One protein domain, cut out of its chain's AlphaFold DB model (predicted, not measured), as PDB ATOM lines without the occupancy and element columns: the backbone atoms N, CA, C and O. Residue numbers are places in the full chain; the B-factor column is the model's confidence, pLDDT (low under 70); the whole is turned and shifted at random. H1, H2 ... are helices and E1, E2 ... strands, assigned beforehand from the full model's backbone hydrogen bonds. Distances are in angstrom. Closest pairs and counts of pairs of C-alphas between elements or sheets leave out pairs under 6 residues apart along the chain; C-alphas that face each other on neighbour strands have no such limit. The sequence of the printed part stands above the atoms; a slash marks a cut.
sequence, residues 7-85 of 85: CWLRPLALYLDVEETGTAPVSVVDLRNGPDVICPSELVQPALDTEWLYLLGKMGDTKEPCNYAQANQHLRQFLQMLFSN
ATOM      1  N   CYS A   7     -19.543 -16.708  36.450       89.88
ATOM      2  CA  CYS A   7     -19.648 -18.112  36.797       89.88
ATOM      3  C   CYS A   7     -19.980 -18.277  38.280       89.88
ATOM      4  O   CYS A   7     -19.702 -17.410  39.113       89.88
ATOM      5  N   TRP A   8     -20.602 -19.410  38.587       92.19
ATOM      6  CA  TRP A   8     -20.791 -19.875  39.952       92.19
ATOM      7  C   TRP A   8     -19.578 -20.700  40.357       92.19
ATOM      8  O   TRP A   8     -19.191 -21.624  39.642       92.19
ATOM      9  N   LEU A   9     -18.994 -20.374  41.503       92.25
ATOM     10  CA  LEU A   9     -17.862 -21.089  42.076       92.25
ATOM     11  C   LEU A   9     -18.217 -21.545  43.486       92.25
ATOM     12  O   LEU A   9     -18.802 -20.783  44.255       92.25
ATOM     13  N   ARG A  10     -17.794 -22.760  43.833       92.56
ATOM     14  CA  ARG A  10     -17.742 -23.259  45.208       92.56
ATOM     15  C   ARG A  10     -16.308 -23.073  45.714       92.56
ATOM     16  O   ARG A  10     -15.447 -23.869  45.329       92.56
ATOM     17  N   PRO A  11     -16.011 -22.065  46.551       92.50
ATOM     18  CA  PRO A  11     -14.698 -21.950  47.171       92.50
ATOM     19  C   PRO A  11     -14.444 -23.170  48.059       92.50
ATOM     20  O   PRO A  11     -15.268 -23.505  48.906       92.50
ATOM     21  N   LEU A  12     -13.313 -23.847  47.865       89.94
ATOM     22  CA  LEU A  12     -12.919 -24.974  48.720       89.94
ATOM     23  C   LEU A  12     -11.923 -24.548  49.789       89.94
ATOM     24  O   LEU A  12     -11.975 -25.047  50.910       89.94
ATOM     25  N   ALA A  13     -11.053 -23.603  49.448       89.81
ATOM     26  CA  ALA A  13     -10.058 -23.070  50.351       89.81
ATOM     27  C   ALA A  13      -9.710 -21.626  50.014       89.81
ATOM     28  O   ALA A  13      -9.910 -21.170  48.887       89.81
ATOM     29  N   LEU A  14      -9.144 -20.937  50.998       90.25
ATOM     30  CA  LEU A  14      -8.544 -19.624  50.842       90.25
ATOM     31  C   LEU A  14      -7.136 -19.646  51.428       90.25
ATOM     32  O   LEU A  14      -6.942 -20.044  52.576       90.25
ATOM     33  N   TYR A  15      -6.166 -19.209  50.633       87.25
ATOM     34  CA  TYR A  15      -4.804 -18.995  51.094       87.25
ATOM     35  C   TYR A  15      -4.710 -17.606  51.716       87.25
ATOM     36  O   TYR A  15      -5.034 -16.608  51.072       87.25
ATOM     37  N   LEU A  16      -4.289 -17.554  52.973       85.00
ATOM     38  CA  LEU A  16      -3.942 -16.316  53.647       85.00
ATOM     39  C   LEU A  16      -2.426 -16.197  53.650       85.00
ATOM     40  O   LEU A  16      -1.734 -17.035  54.240       85.00
ATOM     41  N   ASP A  17      -1.935 -15.158  52.983       76.50
ATOM     42  CA  ASP A  17      -0.551 -14.748  53.140       76.50
ATOM     43  C   ASP A  17      -0.409 -14.066  54.503       76.50
ATOM     44  O   ASP A  17      -1.155 -13.142  54.837       76.50
ATOM     45  N   VAL A  18       0.491 -14.585  55.329       68.06
ATOM     46  CA  VAL A  18       0.804 -14.020  56.642       68.06
ATOM     47  C   VAL A  18       2.192 -13.397  56.492       68.06
ATOM     48  O   VAL A  18       3.206 -14.054  56.710       68.06
ATOM     49  N   GLU A  19       2.213 -12.152  56.017       60.69
ATOM     50  CA  GLU A  19       3.395 -11.320  55.726       60.69
ATOM     51  C   GLU A  19       4.366 -11.175  56.939       60.69
ATOM     52  O   GLU A  19       3.950 -11.331  58.087       60.69
ATOM     53  N   GLU A  20       5.684 -10.901  56.835       48.22
ATOM     54  CA  GLU A  20       6.472 -10.170  55.808       48.22
ATOM     55  C   GLU A  20       7.893 -10.752  55.515       48.22
ATOM     56  O   GLU A  20       8.630 -10.204  54.698       48.22
ATOM     57  N   THR A  21       8.362 -11.832  56.156       52.84
ATOM     58  CA  THR A  21       9.801 -12.234  56.122       52.84
ATOM     59  C   THR A  21      10.141 -13.440  55.233       52.84
ATOM     60  O   THR A  21      11.194 -14.064  55.392       52.84
ATOM     61  N   GLY A  22       9.270 -13.794  54.283       50.94
ATOM     62  CA  GLY A  22       9.541 -14.811  53.251       50.94
ATOM     63  C   GLY A  22       9.682 -16.256  53.753       50.94
ATOM     64  O   GLY A  22      10.106 -17.129  52.998       50.94
ATOM     65  N   THR A  23       9.354 -16.521  55.021       52.00
ATOM     66  CA  THR A  23       9.542 -17.836  55.668       52.00
ATOM     67  C   THR A  23       8.326 -18.333  56.456       52.00
ATOM     68  O   THR A  23       8.352 -19.459  56.955       52.00
ATOM     69  N   ALA A  24       7.250 -17.543  56.568       51.22
ATOM     70  CA  ALA A  24       6.046 -17.947  57.289       51.22
ATOM     71  C   ALA A  24       5.194 -18.937  56.465       51.22
ATOM     72  O   ALA A  24       5.137 -18.834  55.237       51.22
ATOM     73  N   PRO A  25       4.535 -19.918  57.110       58.59
ATOM     74  CA  PRO A  25       3.688 -20.866  56.403       58.59
ATOM     75  C   PRO A  25       2.427 -20.164  55.890       58.59
ATOM     76  O   PRO A  25       1.687 -19.571  56.674       58.59
ATOM     77  N   VAL A  26       2.152 -20.291  54.589       68.06
ATOM     78  CA  VAL A  26       0.858 -19.892  54.020       68.06
ATOM     79  C   VAL A  26      -0.240 -20.664  54.750       68.06
ATOM     80  O   VAL A  26      -0.237 -21.900  54.767       68.06
ATOM     81  N   SER A  27      -1.162 -19.940  55.384       80.56
ATOM     82  CA  SER A  27      -2.272 -20.554  56.107       80.56
ATOM     83  C   SER A  27      -3.395 -20.880  55.131       80.56
ATOM     84  O   SER A  27      -3.781 -20.043  54.314       80.56
ATOM     85  N   VAL A  28      -3.916 -22.105  55.201       85.38
ATOM     86  CA  VAL A  28      -5.037 -22.559  54.370       85.38
ATOM     87  C   VAL A  28      -6.297 -22.556  55.219       85.38
ATOM     88  O   VAL A  28      -6.402 -23.295  56.196       85.38
ATOM     89  N   VAL A  29      -7.267 -21.737  54.831       88.88
ATOM     90  CA  VAL A  29      -8.594 -21.693  55.441       88.88
ATOM     91  C   VAL A  29      -9.523 -22.625  54.672       88.88
ATOM     92  O   VAL A  29      -9.702 -22.455  53.468       88.88
ATOM     93  N   ASP A  30     -10.136 -23.585  55.363       88.38
ATOM     94  CA  ASP A  30     -11.139 -24.488  54.787       88.38
ATOM     95  C   ASP A  30     -12.475 -23.759  54.563       88.38
ATOM     96  O   ASP A  30     -13.074 -23.223  55.498       88.38
ATOM     97  N   LEU A  31     -12.954 -23.769  53.317       90.88
ATOM     98  CA  LEU A  31     -14.205 -23.145  52.886       90.88
ATOM     99  C   LEU A  31     -15.235 -24.151  52.358       90.88
ATOM    100  O   LEU A  31     -16.288 -23.734  51.880       90.88
ATOM    101  N   ARG A  32     -15.006 -25.466  52.476       88.94
ATOM    102  CA  ARG A  32     -15.877 -26.507  51.885       88.94
ATOM    103  C   ARG A  32     -17.349 -26.404  52.303       88.94
ATOM    104  O   ARG A  32     -18.236 -26.730  51.518       88.94
ATOM    105  N   ASN A  33     -17.604 -25.926  53.521       86.12
ATOM    106  CA  ASN A  33     -18.953 -25.721  54.068       86.12
ATOM    107  C   ASN A  33     -19.414 -24.251  54.011       86.12
ATOM    108  O   ASN A  33     -20.371 -23.869  54.685       86.12
ATOM    109  N   GLY A  34     -18.710 -23.418  53.248       87.94
ATOM    110  CA  GLY A  34     -19.037 -22.021  52.998       87.94
ATOM    111  C   GLY A  34     -20.036 -21.830  51.849       87.94
ATOM    112  O   GLY A  34     -20.493 -22.800  51.234       87.94
ATOM    113  N   PRO A  35     -20.406 -20.569  51.573       90.81
ATOM    114  CA  PRO A  35     -21.322 -20.224  50.495       90.81
ATOM    115  C   PRO A  35     -20.661 -20.337  49.116       90.81
ATOM    116  O   PRO A  35     -19.464 -20.095  48.963       90.81
ATOM    117  N   ASP A  36     -21.481 -20.612  48.102       93.44
ATOM    118  CA  ASP A  36     -21.097 -20.405  46.707       93.44
ATOM    119  C   ASP A  36     -20.993 -18.903  46.397       93.44
ATOM    120  O   ASP A  36     -21.670 -18.069  47.008       93.44
ATOM    121  N   VAL A  37     -20.151 -18.558  45.426       92.44
ATOM    122  CA  VAL A  37     -19.898 -17.176  45.009       92.44
ATOM    123  C   VAL A  37     -20.144 -17.013  43.514       92.44
ATOM    124  O   VAL A  37     -19.854 -17.907  42.719       92.44
ATOM    125  N   ILE A  38     -20.664 -15.849  43.131       91.12
ATOM    126  CA  ILE A  38     -20.758 -15.431  41.732       91.12
ATOM    127  C   ILE A  38     -19.557 -14.534  41.449       91.12
ATOM    128  O   ILE A  38     -19.363 -13.533  42.139       91.12
ATOM    129  N   CYS A  39     -18.762 -14.889  40.445       89.25
ATOM    130  CA  CYS A  39     -17.538 -14.177  40.091       89.25
ATOM    131  C   CYS A  39     -17.480 -13.925  38.577       89.25
ATOM    132  O   CYS A  39     -17.960 -14.769  37.814       89.25
ATOM    133  N   PRO A  40     -16.909 -12.800  38.109       89.69
ATOM    134  CA  PRO A  40     -16.512 -12.655  36.714       89.69
ATOM    135  C   PRO A  40     -15.592 -13.802  36.281       89.69
ATOM    136  O   PRO A  40     -14.608 -14.101  36.955       89.69
ATOM    137  N   SER A  41     -15.884 -14.442  35.148       88.75
ATOM    138  CA  SER A  41     -15.105 -15.594  34.672       88.75
ATOM    139  C   SER A  41     -13.658 -15.237  34.326       88.75
ATOM    140  O   SER A  41     -12.803 -16.109  34.330       88.75
ATOM    141  N   GLU A  42     -13.378 -13.962  34.057       89.38
ATOM    142  CA  GLU A  42     -12.037 -13.427  33.785       89.38
ATOM    143  C   GLU A  42     -11.098 -13.512  35.001       89.38
ATOM    144  O   GLU A  42      -9.883 -13.543  34.838       89.38
ATOM    145  N   LEU A  43     -11.653 -13.591  36.216       88.56
ATOM    146  CA  LEU A  43     -10.894 -13.738  37.463       88.56
ATOM    147  C   LEU A  43     -10.637 -15.207  37.827       88.56
ATOM    148  O   LEU A  43     -10.081 -15.501  38.885       88.56
ATOM    149  N   VAL A  44     -11.079 -16.139  36.980       88.88
ATOM    150  CA  VAL A  44     -10.979 -17.576  37.222       88.88
ATOM    151  C   VAL A  44     -10.004 -18.182  36.237       88.88
ATOM    152  O   VAL A  44     -10.158 -18.052  35.025       88.88
ATOM    153  N   GLN A  45      -9.037 -18.918  36.771       89.12
ATOM    154  CA  GLN A  45      -8.112 -19.712  35.979       89.12
ATOM    155  C   GLN A  45      -8.236 -21.195  36.339       89.12
ATOM    156  O   GLN A  45      -8.491 -21.523  37.503       89.12
ATOM    157  N   PRO A  46      -8.063 -22.103  35.365       88.44
ATOM    158  CA  PRO A  46      -7.931 -23.525  35.650       88.44
ATOM    159  C   PRO A  46      -6.711 -23.768  36.545       88.44
ATOM    160  O   PRO A  46      -5.642 -23.220  36.284       88.44
ATOM    161  N   ALA A  47      -6.867 -24.608  37.566       86.44
ATOM    162  CA  ALA A  47      -5.755 -25.083  38.384       86.44
ATOM    163  C   ALA A  47      -5.126 -26.341  37.767       86.44
ATOM    164  O   ALA A  47      -5.820 -27.138  37.129       86.44
ATOM    165  N   LEU A  48      -3.828 -26.541  37.987       89.38
ATOM    166  CA  LEU A  48      -3.138 -27.783  37.634       89.38
ATOM    167  C   LEU A  48      -3.412 -28.874  38.679       89.38
ATOM    168  O   LEU A  48      -3.532 -28.593  39.874       89.38
ATOM    169  N   ASP A  49      -3.401 -30.142  38.259       88.38
ATOM    170  CA  ASP A  49      -3.605 -31.290  39.159       88.38
ATOM    171  C   ASP A  49      -2.644 -31.274  40.359       88.38
ATOM    172  O   ASP A  49      -3.023 -31.609  41.480       88.38
ATOM    173  N   THR A  50      -1.398 -30.838  40.152       87.62
ATOM    174  CA  THR A  50      -0.376 -30.747  41.205       87.62
ATOM    175  C   THR A  50      -0.713 -29.711  42.274       87.62
ATOM    176  O   THR A  50      -0.464 -29.947  43.455       87.62
ATOM    177  N   GLU A  51      -1.291 -28.577  41.874       82.00
ATOM    178  CA  GLU A  51      -1.722 -27.523  42.799       82.00
ATOM    179  C   GLU A  51      -2.922 -28.010  43.614       82.00
ATOM    180  O   GLU A  51      -2.990 -27.822  44.830       82.00
ATOM    181  N   TRP A  52      -3.829 -28.730  42.951       82.69
ATOM    182  CA  TRP A  52      -5.022 -29.275  43.581       82.69
ATOM    183  C   TRP A  52      -4.714 -30.389  44.582       82.69
ATOM    184  O   TRP A  52      -5.231 -30.384  45.698       82.69
ATOM    185  N   LEU A  53      -3.830 -31.322  44.223       85.69
ATOM    186  CA  LEU A  53      -3.389 -32.400  45.112       85.69
ATOM    187  C   LEU A  53      -2.678 -31.855  46.354       85.69
ATOM    188  O   LEU A  53      -2.928 -32.333  47.462       85.69
ATOM    189  N   TYR A  54      -1.834 -30.834  46.183       83.88
ATOM    190  CA  TYR A  54      -1.183 -30.156  47.301       83.88
ATOM    191  C   TYR A  54      -2.214 -29.547  48.262       83.88
ATOM    192  O   TYR A  54      -2.147 -29.775  49.474       83.88
ATOM    193  N   LEU A  55      -3.199 -28.825  47.723       81.38
ATOM    194  CA  LEU A  55      -4.265 -28.212  48.510       81.38
ATOM    195  C   LEU A  55      -5.105 -29.264  49.256       81.38
ATOM    196  O   LEU A  55      -5.367 -29.110  50.449       81.38
ATOM    197  N   LEU A  56      -5.495 -30.350  48.583       82.25
ATOM    198  CA  LEU A  56      -6.266 -31.442  49.187       82.25
ATOM    199  C   LEU A  56      -5.521 -32.101  50.352       82.25
ATOM    200  O   LEU A  56      -6.136 -32.360  51.384       82.25
ATOM    201  N   GLY A  57      -4.209 -32.320  50.217       83.31
ATOM    202  CA  GLY A  57      -3.378 -32.822  51.313       83.31
ATOM    203  C   GLY A  57      -3.417 -31.893  52.529       83.31
ATOM    204  O   GLY A  57      -3.701 -32.332  53.642       83.31
ATOM    205  N   LYS A  58      -3.250 -30.582  52.309       79.88
ATOM    206  CA  LYS A  58      -3.304 -29.574  53.382       79.88
ATOM    207  C   LYS A  58      -4.661 -29.506  54.085       79.88
ATOM    208  O   LYS A  58      -4.697 -29.386  55.308       79.88
ATOM    209  N   MET A  59      -5.759 -29.613  53.338       77.62
ATOM    210  CA  MET A  59      -7.118 -29.634  53.899       77.62
ATOM    211  C   MET A  59      -7.470 -30.959  54.594       77.62
ATOM    212  O   MET A  59      -8.363 -30.995  55.440       77.62
ATOM    213  N   GLY A  60      -6.821 -32.063  54.217       75.62
ATOM    214  CA  GLY A  60      -7.002 -33.375  54.846       75.62
ATOM    215  C   GLY A  60      -6.291 -33.501  56.195       75.62
ATOM    216  O   GLY A  60      -6.790 -34.178  57.091       75.62
ATOM    217  N   ASP A  61      -5.165 -32.805  56.364       71.56
ATOM    218  CA  ASP A  61      -4.372 -32.813  57.600       71.56
ATOM    219  C   ASP A  61      -4.977 -31.954  58.727       71.56
ATOM    220  O   ASP A  61      -4.519 -32.008  59.875       71.56
ATOM    221  N   THR A  62      -6.012 -31.160  58.436       66.56
ATOM    222  CA  THR A  62      -6.655 -30.277  59.414       66.56
ATOM    223  C   THR A  62      -7.513 -31.098  60.384       66.56
ATOM    224  O   THR A  62      -8.661 -31.439  60.110       66.56
ATOM    225  N   LYS A  63      -6.936 -31.456  61.538       63.50
ATOM    226  CA  LYS A  63      -7.615 -32.236  62.593       63.50
ATOM    227  C   LYS A  63      -8.599 -31.418  63.429       63.50
ATOM    228  O   LYS A  63      -9.424 -31.996  64.134       63.50
ATOM    229  N   GLU A  64      -8.491 -30.094  63.389       70.88
ATOM    230  CA  GLU A  64      -9.332 -29.200  64.180       70.88
ATOM    231  C   GLU A  64     -10.635 -28.846  63.451       70.88
ATOM    232  O   GLU A  64     -10.645 -28.713  62.224       70.88
ATOM    233  N   PRO A  65     -11.751 -28.682  64.185       73.56
ATOM    234  CA  PRO A  65     -13.007 -28.260  63.586       73.56
ATOM    235  C   PRO A  65     -12.864 -26.861  62.973       73.56
ATOM    236  O   PRO A  65     -12.439 -25.920  63.641       73.56
ATOM    237  N   CYS A  66     -13.255 -26.711  61.704       78.50
ATOM    238  CA  CYS A  66     -13.204 -25.419  61.021       78.50
ATOM    239  C   CYS A  66     -14.143 -24.399  61.692       78.50
ATOM    240  O   CYS A  66     -15.338 -24.651  61.877       78.50
ATOM    241  N   ASN A  67     -13.614 -23.217  62.019       88.62
ATOM    242  CA  ASN A  67     -14.415 -22.082  62.466       88.62
ATOM    243  C   ASN A  67     -15.060 -21.385  61.258       88.62
ATOM    244  O   ASN A  67     -14.511 -20.441  60.690       88.62
ATOM    245  N   TYR A  68     -16.259 -21.831  60.883       86.00
ATOM    246  CA  TYR A  68     -16.966 -21.322  59.704       86.00
ATOM    247  C   TYR A  68     -17.275 -19.824  59.755       86.00
ATOM    248  O   TYR A  68     -17.322 -19.174  58.713       86.00
ATOM    249  N   ALA A  69     -17.494 -19.254  60.944       90.25
ATOM    250  CA  ALA A  69     -17.753 -17.822  61.071       90.25
ATOM    251  C   ALA A  69     -16.520 -17.011  60.648       90.25
ATOM    252  O   ALA A  69     -16.631 -16.092  59.835       90.25
ATOM    253  N   GLN A  70     -15.348 -17.416  61.140       91.19
ATOM    254  CA  GLN A  70     -14.068 -16.814  60.780       91.19
ATOM    255  C   GLN A  70     -13.708 -17.078  59.313       91.19
ATOM    256  O   GLN A  70     -13.322 -16.156  58.600       91.19
ATOM    257  N   ALA A  71     -13.910 -18.304  58.823       91.12
ATOM    258  CA  ALA A  71     -13.648 -18.658  57.430       91.12
ATOM    259  C   ALA A  71     -14.490 -17.809  56.455       91.12
ATOM    260  O   ALA A  71     -13.966 -17.221  55.508       91.12
ATOM    261  N   ASN A  72     -15.781 -17.636  56.751       92.81
ATOM    262  CA  ASN A  72     -16.672 -16.773  55.975       92.81
ATOM    263  C   ASN A  72     -16.302 -15.286  56.074       92.81
ATOM    264  O   ASN A  72     -16.579 -14.521  55.148       92.81
ATOM    265  N   GLN A  73     -15.723 -14.844  57.192       93.56
ATOM    266  CA  GLN A  73     -15.205 -13.483  57.318       93.56
ATOM    267  C   GLN A  73     -13.989 -13.274  56.410       93.56
ATOM    268  O   GLN A  73     -13.966 -12.289  55.672       93.56
ATOM    269  N   HIS A  74     -13.038 -14.210  56.396       93.19
ATOM    270  CA  HIS A  74     -11.883 -14.149  55.500       93.19
ATOM    271  C   HIS A  74     -12.293 -14.181  54.024       93.19
ATOM    272  O   HIS A  74     -11.816 -13.361  53.244       93.19
ATOM    273  N   LEU A  75     -13.244 -15.044  53.647       94.00
ATOM    274  CA  LEU A  75     -13.784 -15.068  52.285       94.00
ATOM    275  C   LEU A  75     -14.409 -13.722  51.897       94.00
ATOM    276  O   LEU A  75     -14.154 -13.212  50.809       94.00
ATOM    277  N   ARG A  76     -15.199 -13.108  52.787       93.50
ATOM    278  CA  ARG A  76     -15.786 -11.783  52.532       93.50
ATOM    279  C   ARG A  76     -14.725 -10.709  52.319       93.50
ATOM    280  O   ARG A  76     -14.859  -9.928  51.383       93.50
ATOM    281  N   GLN A  77     -13.689 -10.684  53.155       93.31
ATOM    282  CA  GLN A  77     -12.580  -9.739  53.018       93.31
ATOM    283  C   GLN A  77     -11.848  -9.933  51.688       93.31
ATOM    284  O   GLN A  77     -11.614  -8.965  50.972       93.31
ATOM    285  N   PHE A  78     -11.561 -11.184  51.316       92.75
ATOM    286  CA  PHE A  78     -10.946 -11.509  50.033       92.75
ATOM    287  C   PHE A  78     -11.780 -11.006  48.848       92.75
ATOM    288  O   PHE A  78     -11.260 -10.306  47.986       92.75
ATOM    289  N   LEU A  79     -13.085 -11.293  48.831       92.12
ATOM    290  CA  LEU A  79     -13.978 -10.849  47.755       92.12
ATOM    291  C   LEU A  79     -14.090  -9.321  47.688       92.12
ATOM    292  O   LEU A  79     -14.137  -8.758  46.599       92.12
ATOM    293  N   GLN A  80     -14.111  -8.642  48.838       92.06
ATOM    294  CA  GLN A  80     -14.093  -7.180  48.884       92.06
ATOM    295  C   GLN A  80     -12.820  -6.621  48.246       92.06
ATOM    296  O   GLN A  80     -12.919  -5.694  47.450       92.06
ATOM    297  N   MET A  81     -11.650  -7.191  48.544       89.56
ATOM    298  CA  MET A  81     -10.390  -6.777  47.918       89.56
ATOM    299  C   MET A  81     -10.377  -7.066  46.415       89.56
ATOM    300  O   MET A  81      -9.973  -6.212  45.633       89.56
ATOM    301  N   LEU A  82     -10.853  -8.245  46.012       87.50
ATOM    302  CA  LEU A  82     -10.863  -8.677  44.617       87.50
ATOM    303  C   LEU A  82     -11.752  -7.793  43.731       87.50
ATOM    304  O   LEU A  82     -11.401  -7.550  42.586       87.50
ATOM    305  N   PHE A  83     -12.889  -7.320  44.253       81.94
ATOM    306  CA  PHE A  83     -13.847  -6.505  43.494       81.94
ATOM    307  C   PHE A  83     -13.693  -4.991  43.689       81.94
ATOM    308  O   PHE A  83     -14.413  -4.228  43.045       81.94
ATOM    309  N   SER A  84     -12.825  -4.546  44.603       78.12
ATOM    310  CA  SER A  84     -12.523  -3.114  44.787       78.12
ATOM    311  C   SER A  84     -11.348  -2.634  43.927       78.12
ATOM    312  O   SER A  84     -11.144  -1.424  43.829       78.12
ATOM    313  N   ASN A  85     -10.593  -3.564  43.337       54.91
ATOM    314  CA  ASN A  85      -9.552  -3.317  42.334       54.91
ATOM    315  C   ASN A  85     -10.105  -3.498  40.918       54.91
ATOM    316  O   ASN A  85      -9.544  -2.856  40.003       54.91
TER     317      ASN A  85
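Overview. This is residues 7 to 85 of the 85 residues of an uncharacterized protein of Leptolyngbya sp. SIO1E4 (UniProt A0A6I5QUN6). A small two-stranded hairpin, E2 and E3, lies in the middle between two helices, with H2 packed on it from one side and residues 55 to 60 of H1 meeting it from another. A second short strand pair, E1 and E4, lies away from that middle, and the hairpin's tip, residues 19 to 24, sticks out. The printed part has 79 residues, with four named strands followed by two named helices. Both sheets, E1 - E4 and E2 - E3, are antiparallel; the class is mixed, helices and strands. The whole is compact, with a radius of gyration of the C-alphas of 13.3 A, and spans 31 by 28 by 27 A.

Arrangement. E1, residues 7 to 9, is the antiparallel neighbour of E4, residues 37 to 40, at 140 degrees, with N 7 and O 39 within hydrogen-bond range at 2.9 A. E2, residues 13 to 16, and E3, residues 27 to 30, form a hairpin at 154 degrees, with N 29 and O 14 at 2.8 A. The closest C-alphas of E3 and H1, residues 49 to 60, are those of Asp 30 and Met 59, 6.6 A apart. Those of E3 and H2, residues 68 to 84, are Val 29 and Ala 71, at 6.2 A. H1 and H2 are apart, while E4 and H2 are near each other. In both helices every O i to N i+4 pair is within hydrogen-bond range.

Along the chain. E1 begins at C-alpha 7, (-19.648, -18.112, 36.797), and measures 6.3 A. E2, E3 and E4 measure 9.7 A, 9.8 A and 10.0 A. H1 measures 16.2 A. H2 measures 24.0 A and ends at C-alpha 84, (-12.523, -3.114, 44.787).

Size, cuts and confidence. The C-alphas farthest apart, Cys 7 and Thr 21, are 35.7 A apart. The printed part has no cut and no long link. Its mean pLDDT is 82.7; residues 18 to 26, 62 to 63 and 85 are under 70.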